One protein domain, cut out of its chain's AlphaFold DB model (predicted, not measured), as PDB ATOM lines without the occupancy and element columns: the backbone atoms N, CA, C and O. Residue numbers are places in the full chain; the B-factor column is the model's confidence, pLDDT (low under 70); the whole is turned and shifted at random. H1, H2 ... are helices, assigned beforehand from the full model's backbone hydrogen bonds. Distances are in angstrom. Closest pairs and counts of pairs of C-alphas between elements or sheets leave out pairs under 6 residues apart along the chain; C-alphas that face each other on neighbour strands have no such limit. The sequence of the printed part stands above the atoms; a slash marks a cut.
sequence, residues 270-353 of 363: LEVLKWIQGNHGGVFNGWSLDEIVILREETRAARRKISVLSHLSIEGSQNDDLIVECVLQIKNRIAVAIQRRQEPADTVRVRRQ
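Overview. This is residues 270 to 353 of the 363 residues of the protein "RING-type domain-containing protein" of Clohesyomyces aquaticus (UniProt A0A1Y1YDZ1). This is a long helical hairpin of H3 and H4, with H2 before H3 so that H2 and H3 together run back along H4, the longest helix. H1 crosses near the middle of H4 without clearly touching it, and at the far end of H4 residues 342 to 347 stick out, leading into the short H5. The printed part has 84 residues with five named helices, in the order H1, H2, H3, H4, H5, and no named strand; the class is all helix. The whole is loose, with a radius of gyration of the C-alphas of 15.5 A, and flat, spanning 52 by 32 by 16 A.

Arrangement. Begin with H4, residues 320 to 342. H3, residues 300 to 312, touches residues 322 to 330 of H4 alone, at a shallow tilt of 20 degrees, opposite ways; look at the closest C-alphas, those of Ile 306 and Ile 323, 5.6 A apart. These two helices are a hairpin. H2, residues 289 to 298, touches residues 333 to 337 of H4 alone, at a steep tilt of 42 degrees, opposite ways, with the C-alphas of Leu 295 and Ile 334 closest at 6.9 A. H2 and H3 meet only through their link. H1, residues 270 to 277, is close to H4 but not clearly touching, about perpendicular at 80 degrees; their closest C-alphas, those of Ile 276 and Lys 331, are 6.6 A apart. H1 and H3 are only just apart, with closest C-alphas at 8.1 A. H5, residues 345 to 351, touches no helix and is apart from H4. In H1, H2, H3, H4 and H5 every O i to N i+4 pair is within hydrogen-bond range.

Along the chain. Find C-alpha 320 at (103.276, 296.973, 138.728); from there H4 runs 32.7 A to C-alpha 342 at (87.676, 270.685, 150.463). H3 is 18.6 A long and H2 is 14.3 A long. Find C-alpha 270 at (87.843, 284.545, 134.053), where H1 begins and runs 10.0 A. H5 runs 10.7 A and ends at C-alpha 351, at (80.410, 275.867, 162.852).

Size, cuts and confidence. The two C-alphas farthest apart are those of Glu 315 and Gln 353, at 53.4 A. The printed part has no cut. The link from H1 to H2 is long, with 11 residues; H3 to H4 is short, and H2 to H3 and H4 to H5 are tight. The mean pLDDT of the printed part is 75.1; look for values under 70 at residues 279 to 281, 283, 311 to 318 and 345 to 353.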
ATOM      1  N   LEU A 270      87.190 285.584 134.843       79.62
ATOM      2  CA  LEU A 270      87.843 284.545 134.053       79.62
ATOM      3  C   LEU A 270      89.271 284.895 133.652       79.62
ATOM      4  O   LEU A 270      90.124 284.018 133.695       79.62
ATOM      5  N   GLU A 271      89.550 286.142 133.284       80.69
ATOM      6  CA  GLU A 271      90.909 286.560 132.928       80.69
ATOM      7  C   GLU A 271      91.835 286.482 134.146       80.69
ATOM      8  O   GLU A 271      92.937 285.943 134.065       80.69
ATOM      9  N   VAL A 272      91.340 286.887 135.321       80.94
ATOM     10  CA  VAL A 272      92.087 286.717 136.576       80.94
ATOM     11  C   VAL A 272      92.293 285.238 136.915       80.94
ATOM     12  O   VAL A 272      93.375 284.841 137.348       80.94
ATOM     13  N   LEU A 273      91.279 284.397 136.701       80.50
ATOM     14  CA  LEU A 273      91.389 282.955 136.922       80.50
ATOM     15  C   LEU A 273      92.374 282.303 135.946       80.50
ATOM     16  O   LEU A 273      93.161 281.466 136.382       80.50
ATOM     17  N   LYS A 274      92.403 282.719 134.672       83.75
ATOM     18  CA  LYS A 274      93.400 282.275 133.683       83.75
ATOM     19  C   LYS A 274      94.818 282.627 134.127       83.75
ATOM     20  O   LYS A 274      95.708 281.791 134.006       83.75
ATOM     21  N   TRP A 275      95.037 283.819 134.687       78.88
ATOM     22  CA  TRP A 275      96.351 284.213 135.213       78.88
ATOM     23  C   TRP A 275      96.794 283.368 136.406       78.88
ATOM     24  O   TRP A 275      97.966 283.024 136.523       78.88
ATOM     25  N   ILE A 276      95.863 283.033 137.302       78.19
ATOM     26  CA  ILE A 276      96.180 282.316 138.544       78.19
ATOM     27  C   ILE A 276      96.334 280.814 138.309       78.19
ATOM     28  O   ILE A 276      97.224 280.193 138.892       78.19
ATOM     29  N   GLN A 277      95.440 280.228 137.516       78.19
ATOM     30  CA  GLN A 277      95.343 278.783 137.330       78.19
ATOM     31  C   GLN A 277      96.067 278.302 136.067       78.19
ATOM     32  O   GLN A 277      96.383 277.126 135.979       78.19
ATOM     33  N   GLY A 278      96.368 279.181 135.109       75.62
ATOM     34  CA  GLY A 278      96.833 278.793 133.777       75.62
ATOM     35  C   GLY A 278      95.679 278.386 132.850       75.62
ATOM     36  O   GLY A 278      94.517 278.305 133.254       75.62
ATOM     37  N   ASN A 279      95.992 278.141 131.573       68.44
ATOM     38  CA  ASN A 279      95.014 277.698 130.573       68.44
ATOM     39  C   ASN A 279      94.619 276.234 130.818       68.44
ATOM     40  O   ASN A 279      95.191 275.314 130.233       68.44
ATOM     41  N   HIS A 280      93.626 276.012 131.672       62.91
ATOM     42  CA  HIS A 280      92.962 274.720 131.784       62.91
ATOM     43  C   HIS A 280      91.727 274.698 130.872       62.91
ATOM     44  O   HIS A 280      90.960 275.651 130.801       62.91
ATOM     45  N   GLY A 281      91.586 273.635 130.078       50.94
ATOM     46  CA  GLY A 281      90.528 273.514 129.077       50.94
ATOM     47  C   GLY A 281      89.178 273.220 129.723       50.94
ATOM     48  O   GLY A 281      88.827 272.061 129.922       50.94
ATOM     49  N   GLY A 282      88.420 274.259 130.053       71.94
ATOM     50  CA  GLY A 282      87.036 274.152 130.500       71.94
ATOM     51  C   GLY A 282      86.436 275.530 130.740       71.94
ATOM     52  O   GLY A 282      87.117 276.426 131.219       71.94
ATOM     53  N   VAL A 283      85.147 275.697 130.438       66.06
ATOM     54  CA  VAL A 283      84.431 276.986 130.551       66.06
ATOM     55  C   VAL A 283      84.573 277.621 131.944       66.06
ATOM     56  O   VAL A 283      84.656 278.836 132.081       66.06
ATOM     57  N   PHE A 284      84.650 276.780 132.974       71.94
ATOM     58  CA  PHE A 284      84.702 277.190 134.372       71.94
ATOM     59  C   PHE A 284      85.815 276.491 135.158       71.94
ATOM     60  O   PHE A 284      85.774 276.495 136.379       71.94
ATOM     61  N   ASN A 285      86.779 275.832 134.502       75.62
ATOM     62  CA  ASN A 285      87.882 275.115 135.172       75.62
ATOM     63  C   ASN A 285      87.457 274.190 136.343       75.62
ATOM     64  O   ASN A 285      88.179 274.053 137.328       75.62
ATOM     65  N   GLY A 286      86.277 273.560 136.267       80.44
ATOM     66  CA  GLY A 286      85.763 272.672 137.325       80.44
ATOM     67  C   GLY A 286      85.118 273.377 138.529       80.44
ATOM     68  O   GLY A 286      84.826 272.721 139.538       80.44
ATOM     69  N   TRP A 287      84.890 274.688 138.437       81.06
ATOM     70  CA  TRP A 287      84.034 275.447 139.342       81.06
ATOM     71  C   TRP A 287      82.567 275.337 138.916       81.06
ATOM     72  O   TRP A 287      82.238 275.353 137.729       81.06
ATOM     73  N   SER A 288      81.682 275.220 139.897       84.06
ATOM     74  CA  SER A 288      80.241 275.359 139.707       84.06
ATOM     75  C   SER A 288      79.846 276.831 139.548       84.06
ATOM     76  O   SER A 288      80.597 277.743 139.901       84.06
ATOM     77  N   LEU A 289      78.638 277.070 139.036       76.06
ATOM     78  CA  LEU A 289      78.125 278.421 138.820       76.06
ATOM     79  C   LEU A 289      78.019 279.223 140.126       76.06
ATOM     80  O   LEU A 289      78.422 280.383 140.169       76.06
ATOM     81  N   ASP A 290      77.541 278.590 141.196       76.50
ATOM     82  CA  ASP A 290      77.398 279.225 142.508       76.50
ATOM     83  C   ASP A 290      78.758 279.624 143.091       76.50
ATOM     84  O   ASP A 290      78.917 280.724 143.622       76.50
ATOM     85  N   GLU A 291      79.773 278.769 142.938       80.94
ATOM     86  CA  GLU A 291      81.137 279.083 143.370       80.94
ATOM     87  C   GLU A 291      81.721 280.259 142.581       80.94
ATOM     88  O   GLU A 291      82.384 281.119 143.159       80.94
ATOM     89  N   ILE A 292      81.435 280.341 141.280       81.38
ATOM     90  CA  ILE A 292      81.844 281.475 140.447       81.38
ATOM     91  C   ILE A 292      81.168 282.763 140.896       81.38
ATOM     92  O   ILE A 292      81.840 283.789 140.975       81.38
ATOM     93  N   VAL A 293      79.878 282.732 141.228       75.50
ATOM     94  CA  VAL A 293      79.162 283.908 141.744       75.50
ATOM     95  C   VAL A 293      79.756 284.369 143.077       75.50
ATOM     96  O   VAL A 293      80.008 285.561 143.257       75.50
ATOM     97  N   ILE A 294      80.052 283.440 143.990       79.88
ATOM     98  CA  ILE A 294      80.692 283.761 145.274       79.88
ATOM     99  C   ILE A 294      82.078 284.375 145.043       79.88
ATOM    100  O   ILE A 294      82.366 285.458 145.550       79.88
ATOM    101  N   LEU A 295      82.917 283.733 144.223       83.31
ATOM    102  CA  LEU A 295      84.244 284.241 143.873       83.31
ATOM    103  C   LEU A 295      84.177 285.609 143.195       83.31
ATOM    104  O   LEU A 295      85.008 286.478 143.468       83.31
ATOM    105  N   ARG A 296      83.192 285.827 142.321       83.50
ATOM    106  CA  ARG A 296      82.977 287.094 141.615       83.50
ATOM    107  C   ARG A 296      82.777 288.242 142.591       83.50
ATOM    108  O   ARG A 296      83.406 289.285 142.389       83.50
ATOM    109  N   GLU A 297      81.959 288.043 143.621       80.06
ATOM    110  CA  GLU A 297      81.696 289.053 144.649       80.06
ATOM    111  C   GLU A 297      82.863 289.189 145.639       80.06
ATOM    112  O   GLU A 297      83.297 290.309 145.908       80.06
ATOM    113  N   GLU A 298      83.455 288.085 146.112       82.62
ATOM    114  CA  GLU A 298      84.594 288.125 147.048       82.62
ATOM    115  C   GLU A 298      85.835 288.805 146.442       82.62
ATOM    116  O   GLU A 298      86.592 289.483 147.141       82.62
ATOM    117  N   THR A 299      86.050 288.660 145.131       83.94
ATOM    118  CA  THR A 299      87.198 289.252 144.422       83.94
ATOM    119  C   THR A 299      86.900 290.626 143.829       83.94
ATOM    120  O   THR A 299      87.813 291.299 143.344       83.94
ATOM    121  N   ARG A 300      85.644 291.086 143.874       82.31
ATOM    122  CA  ARG A 300      85.169 292.286 143.172       82.31
ATOM    123  C   ARG A 300      85.997 293.532 143.476       82.31
ATOM    124  O   ARG A 300      86.379 294.254 142.556       82.31
ATOM    125  N   ALA A 301      86.302 293.778 144.750       78.81
ATOM    126  CA  ALA A 301      87.065 294.952 145.180       78.81
ATOM    127  C   ALA A 301      88.504 294.948 144.634       78.81
ATOM    128  O   ALA A 301      88.977 295.965 144.126       78.81
ATOM    129  N   ALA A 302      89.175 293.795 144.674       80.31
ATOM    130  CA  ALA A 302      90.527 293.650 144.146       80.31
ATOM    131  C   ALA A 302      90.549 293.731 142.608       80.31
ATOM    132  O   ALA A 302      91.408 294.411 142.052       80.31
ATOM    133  N   ARG A 303      89.554 293.148 141.915       87.19
ATOM    134  CA  ARG A 303      89.405 293.256 140.447       87.19
ATOM    135  C   ARG A 303      89.165 294.696 139.983       87.19
ATOM    136  O   ARG A 303      89.680 295.083 138.937       87.19
ATOM    137  N   ARG A 304      88.449 295.517 140.768       79.19
ATOM    138  CA  ARG A 304      88.358 296.971 140.522       79.19
ATOM    139  C   ARG A 304      89.710 297.654 140.669       79.19
ATOM    140  O   ARG A 304      90.066 298.455 139.816       79.19
ATOM    141  N   LYS A 305      90.451 297.350 141.740       79.81
ATOM    142  CA  LYS A 305      91.759 297.964 142.008       79.81
ATOM    143  C   LYS A 305      92.764 297.636 140.898       79.81
ATOM    144  O   LYS A 305      93.449 298.545 140.450       79.81
ATOM    145  N   ILE A 306      92.782 296.397 140.401       80.31
ATOM    146  CA  ILE A 306      93.593 296.005 139.234       80.31
ATOM    147  C   ILE A 306      93.214 296.837 138.016       80.31
ATOM    148  O   ILE A 306      94.091 297.448 137.427       80.31
ATOM    149  N   SER A 307      91.925 296.912 137.677       78.81
ATOM    150  CA  SER A 307      91.469 297.690 136.522       78.81
ATOM    151  C   SER A 307      91.916 299.159 136.617       78.81
ATOM    152  O   SER A 307      92.558 299.663 135.701       78.81
ATOM    153  N   VAL A 308      91.735 299.805 137.778       74.62
ATOM    154  CA  VAL A 308      92.246 301.168 138.036       74.62
ATOM    155  C   VAL A 308      93.754 301.260 137.776       74.62
ATOM    156  O   VAL A 308      94.202 302.137 137.044       74.62
ATOM    157  N   LEU A 309      94.540 300.364 138.377       75.31
ATOM    158  CA  LEU A 309      95.999 300.392 138.289       75.31
ATOM    159  C   LEU A 309      96.498 300.117 136.866       75.31
ATOM    160  O   LEU A 309      97.392 300.815 136.401       75.31
ATOM    161  N   SER A 310      95.892 299.170 136.150       75.19
ATOM    162  CA  SER A 310      96.230 298.857 134.757       75.19
ATOM    163  C   SER A 310      96.009 300.053 133.833       75.19
ATOM    164  O   SER A 310      96.830 300.307 132.958       75.19
ATOM    165  N   HIS A 311      94.948 300.830 134.058       68.44
ATOM    166  CA  HIS A 311      94.707 302.062 133.306       68.44
ATOM    167  C   HIS A 311      95.656 303.208 133.689       68.44
ATOM    168  O   HIS A 311      95.951 304.055 132.852       68.44
ATOM    169  N   LEU A 312      96.149 303.245 134.929       67.25
ATOM    170  CA  LEU A 312      97.146 304.229 135.372       67.25
ATOM    171  C   LEU A 312      98.582 303.856 134.957       67.25
ATOM    172  O   LEU A 312      99.448 304.726 134.914       67.25
ATOM    173  N   SER A 313      98.849 302.586 134.628       66.94
ATOM    174  CA  SER A 313     100.165 302.074 134.205       66.94
ATOM    175  C   SER A 313     100.578 302.442 132.770       66.94
ATOM    176  O   SER A 313     101.606 301.961 132.301       66.94
ATOM    177  N   ILE A 314      99.834 303.303 132.064       54.22
ATOM    178  CA  ILE A 314     100.085 303.613 130.642       54.22
ATOM    179  C   ILE A 314     101.458 304.279 130.392       54.22
ATOM    180  O   ILE A 314     101.945 304.241 129.267       54.22
ATOM    181  N   GLU A 315     102.168 304.774 131.412       44.84
ATOM    182  CA  GLU A 315     103.514 305.344 131.234       44.84
ATOM    183  C   GLU A 315     104.489 304.924 132.351       44.84
ATOM    184  O   GLU A 315     104.721 305.654 133.311       44.84
ATOM    185  N   GLY A 316     105.061 303.717 132.236       54.44
ATOM    186  CA  GLY A 316     106.331 303.326 132.881       54.44
ATOM    187  C   GLY A 316     106.438 303.487 134.406       54.44
ATOM    188  O   GLY A 316     107.531 303.751 134.907       54.44
ATOM    189  N   SER A 317     105.332 303.375 135.146       53.97
ATOM    190  CA  SER A 317     105.262 303.767 136.560       53.97
ATOM    191  C   SER A 317     105.241 302.592 137.549       53.97
ATOM    192  O   SER A 317     104.928 301.458 137.205       53.97
ATOM    193  N   GLN A 318     105.543 302.914 138.813       67.50
ATOM    194  CA  GLN A 318     105.638 302.077 140.028       67.50
ATOM    195  C   GLN A 318     104.379 301.248 140.390       67.50
ATOM    196  O   GLN A 318     104.272 300.719 141.494       67.50
ATOM    197  N   ASN A 319     103.396 301.150 139.496       75.56
ATOM    198  CA  ASN A 319     102.109 300.513 139.754       75.56
ATOM    199  C   ASN A 319     102.136 298.986 139.581       75.56
ATOM    200  O   ASN A 319     101.225 298.318 140.071       75.56
ATOM    201  N   ASP A 320     103.166 298.421 138.945       80.12
ATOM    202  CA  ASP A 320     103.276 296.973 138.728       80.12
ATOM    203  C   ASP A 320     103.309 296.196 140.053       80.12
ATOM    204  O   ASP A 320     102.592 295.205 140.203       80.12
ATOM    205  N   ASP A 321     104.026 296.702 141.061       83.00
ATOM    206  CA  ASP A 321     104.066 296.098 142.399       83.00
ATOM    207  C   ASP A 321     102.678 296.085 143.061       83.00
ATOM    208  O   ASP A 321     102.284 295.105 143.701       83.00
ATOM    209  N   LEU A 322     101.885 297.141 142.855       79.81
ATOM    210  CA  LEU A 322     100.518 297.239 143.374       79.81
ATOM    211  C   LEU A 322      99.557 296.300 142.635       79.81
ATOM    212  O   LEU A 322      98.645 295.744 143.255       79.81
ATOM    213  N   ILE A 323      99.740 296.105 141.325       80.31
ATOM    214  CA  ILE A 323      98.966 295.128 140.547       80.31
ATOM    215  C   ILE A 323      99.285 293.718 141.048       80.31
ATOM    216  O   ILE A 323      98.359 292.956 141.333       80.31
ATOM    217  N   VAL A 324     100.569 293.394 141.231       83.50
ATOM    218  CA  VAL A 324     101.018 292.107 141.782       83.50
ATOM    219  C   VAL A 324     100.415 291.868 143.167       83.50
ATOM    220  O   VAL A 324      99.869 290.791 143.414       83.50
ATOM    221  N   GLU A 325     100.421 292.870 144.049       86.62
ATOM    222  CA  GLU A 325      99.783 292.779 145.368       86.62
ATOM    223  C   GLU A 325      98.285 292.442 145.253       86.62
ATOM    224  O   GLU A 325      97.782 291.547 145.937       86.62
ATOM    225  N   CYS A 326      97.557 293.109 144.351       80.44
ATOM    226  CA  CYS A 326      96.133 292.846 144.142       80.44
ATOM    227  C   CYS A 326      95.875 291.437 143.588       80.44
ATOM    228  O   CYS A 326      94.939 290.765 144.025       80.44
ATOM    229  N   VAL A 327      96.711 290.963 142.662       81.75
ATOM    230  CA  VAL A 327      96.631 289.596 142.128       81.75
ATOM    231  C   VAL A 327      96.879 288.569 143.237       81.75
ATOM    232  O   VAL A 327      96.141 287.586 143.334       81.75
ATOM    233  N   LEU A 328      97.848 288.808 144.129       84.94
ATOM    234  CA  LEU A 328      98.101 287.949 145.291       84.94
ATOM    235  C   LEU A 328      96.916 287.926 146.265       84.94
ATOM    236  O   LEU A 328      96.550 286.858 146.755       84.94
ATOM    237  N   GLN A 329      96.265 289.068 146.504       83.44
ATOM    238  CA  GLN A 329      95.046 289.119 147.316       83.44
ATOM    239  C   GLN A 329      93.923 288.273 146.701       83.44
ATOM    240  O   GLN A 329      93.277 287.508 147.420       83.44
ATOM    241  N   ILE A 330      93.714 288.350 145.382       82.06
ATOM    242  CA  ILE A 330      92.712 287.525 144.690       82.06
ATOM    243  C   ILE A 330      93.078 286.042 144.783       82.06
ATOM    244  O   ILE A 330      92.224 285.227 145.130       82.06
ATOM    245  N   LYS A 331      94.348 285.692 144.561       86.25
ATOM    246  CA  LYS A 331      94.842 284.316 144.696       86.25
ATOM    247  C   LYS A 331      94.599 283.754 146.096       86.25
ATOM    248  O   LYS A 331      94.126 282.627 146.210       86.25
ATOM    249  N   ASN A 332      94.839 284.542 147.143       86.44
ATOM    250  CA  ASN A 332      94.570 284.133 148.523       86.44
ATOM    251  C   ASN A 332      93.071 283.930 148.781       86.44
ATOM    252  O   ASN A 332      92.691 282.948 149.412       86.44
ATOM    253  N   ARG A 333      92.204 284.810 148.261       84.81
ATOM    254  CA  ARG A 333      90.742 284.647 148.377       84.81
ATOM    255  C   ARG A 333      90.253 283.390 147.663       84.81
ATOM    256  O   ARG A 333      89.502 282.616 148.247       84.81
ATOM    257  N   ILE A 334      90.748 283.140 146.453       83.38
ATOM    258  CA  ILE A 334      90.454 281.910 145.711       83.38
ATOM    259  C   ILE A 334      90.952 280.687 146.484       83.38
ATOM    260  O   ILE A 334      90.209 279.724 146.615       83.38
ATOM    261  N   ALA A 335      92.166 280.718 147.040       85.25
ATOM    262  CA  ALA A 335      92.698 279.612 147.833       85.25
ATOM    263  C   ALA A 335      91.827 279.310 149.064       85.25
ATOM    264  O   ALA A 335      91.529 278.147 149.322       85.25
ATOM    265  N   VAL A 336      91.347 280.342 149.769       86.94
ATOM    266  CA  VAL A 336      90.395 280.187 150.883       86.94
ATOM    267  C   VAL A 336      89.073 279.581 150.403       86.94
ATOM    268  O   VAL A 336      88.542 278.686 151.057       86.94
ATOM    269  N   ALA A 337      88.548 280.009 149.253       81.25
ATOM    270  CA  ALA A 337      87.337 279.429 148.672       81.25
ATOM    271  C   ALA A 337      87.528 277.950 148.272       81.25
ATOM    272  O   ALA A 337      86.660 277.126 148.552       81.25
ATOM    273  N   ILE A 338      88.684 277.587 147.696       80.81
ATOM    274  CA  ILE A 338      89.044 276.187 147.402       80.81
ATOM    275  C   ILE A 338      89.145 275.378 148.697       80.81
ATOM    276  O   ILE A 338      88.632 274.265 148.765       80.81
ATOM    277  N   GLN A 339      89.781 275.923 149.735       85.88
ATOM    278  CA  GLN A 339      89.917 275.233 151.015       85.88
ATOM    279  C   GLN A 339      88.544 274.963 151.645       85.88
ATOM    280  O   GLN A 339      88.274 273.834 152.041       85.88
ATOM    281  N   ARG A 340      87.633 275.949 151.624       82.50
ATOM    282  CA  ARG A 340      86.232 275.782 152.061       82.50
ATOM    283  C   ARG A 340      85.484 274.697 151.277       82.50
ATOM    284  O   ARG A 340      84.601 274.060 151.836       82.50
ATOM    285  N   ARG A 341      85.828 274.473 150.003       79.06
ATOM    286  CA  ARG A 341      85.268 273.388 149.175       79.06
ATOM    287  C   ARG A 341      85.786 272.008 149.590       79.06
ATOM    288  O   ARG A 341      85.068 271.022 149.458       79.06
ATOM    289  N   GLN A 342      87.037 271.933 150.036       81.69
ATOM    290  CA  GLN A 342      87.676 270.685 150.463       81.69
ATOM    291  C   GLN A 342      87.319 270.296 151.903       81.69
ATOM    292  O   GLN A 342      87.502 269.137 152.278       81.69
ATOM    293  N   GLU A 343      86.802 271.230 152.707       84.19
ATOM    294  CA  GLU A 343      86.274 270.918 154.032       84.19
ATOM    295  C   GLU A 343      85.064 269.973 153.907       84.19
ATOM    296  O   GLU A 343      84.114 270.274 153.175       84.19
ATOM    297  N   PRO A 344      85.056 268.823 154.608       81.50
ATOM    298  CA  PRO A 344      83.920 267.916 154.571       81.50
ATOM    299  C   PRO A 344      82.645 268.648 155.010       81.50
ATOM    300  O   PRO A 344      82.662 269.445 155.952       81.50
ATOM    301  N   ALA A 345      81.524 268.372 154.339       68.12
ATOM    302  CA  ALA A 345      80.244 269.046 154.584       68.12
ATOM    303  C   ALA A 345      79.794 268.983 156.061       68.12
ATOM    304  O   ALA A 345      79.103 269.881 156.550       68.12
ATOM    305  N   ASP A 346      80.240 267.957 156.787       67.62
ATOM    306  CA  ASP A 346      79.954 267.763 158.208       67.62
ATOM    307  C   ASP A 346      80.675 268.783 159.110       67.62
ATOM    308  O   ASP A 346      80.105 269.229 160.104       67.62
ATOM    309  N   THR A 347      81.867 269.262 158.734       59.94
ATOM    310  CA  THR A 347      82.613 270.300 159.480       59.94
ATOM    311  C   THR A 347      81.958 271.680 159.388       59.94
ATOM    312  O   THR A 347      81.930 272.428 160.368       59.94
ATOM    313  N   VAL A 348      81.350 272.007 158.243       54.53
ATOM    314  CA  VAL A 348      80.646 273.287 158.036       54.53
ATOM    315  C   VAL A 348      79.351 273.351 158.855       54.53
ATOM    316  O   VAL A 348      78.963 274.421 159.331       54.53
ATOM    317  N   ARG A 349      78.691 272.205 159.087       51.28
ATOM    318  CA  ARG A 349      77.514 272.117 159.970       51.28
ATOM    319  C   ARG A 349      77.853 272.373 161.437       51.28
ATOM    320  O   ARG A 349      77.048 273.004 162.117       51.28
ATOM    321  N   VAL A 350      79.025 271.944 161.914       51.06
ATOM    322  CA  VAL A 350      79.443 272.142 163.316       51.06
ATOM    323  C   VAL A 350      79.684 273.626 163.627       51.06
ATOM    324  O   VAL A 350      79.262 274.096 164.678       51.06
ATOM    325  N   ARG A 351      80.239 274.406 162.686       50.31
ATOM    326  CA  ARG A 351      80.410 275.867 162.852       50.31
ATOM    327  C   ARG A 351      79.110 276.677 162.780       50.31
ATOM    328  O   ARG A 351      79.081 277.815 163.229       50.31
ATOM    329  N   ARG A 352      78.025 276.113 162.240       44.72
ATOM    330  CA  ARG A 352      76.698 276.760 162.170       44.72
ATOM    331  C   ARG A 352      75.773 276.391 163.334       44.72
ATOM    332  O   ARG A 352      74.562 276.591 163.228       44.72
ATOM    333  N   GLN A 353      76.294 275.851 164.436       43.22
ATOM    334  CA  GLN A 353      75.473 275.686 165.630       43.22
ATOM    335  C   GLN A 353      75.224 277.050 166.279       43.22
ATOM    336  O   GLN A 353      76.147 277.790 166.609       43.22
TER     337      GLN A 353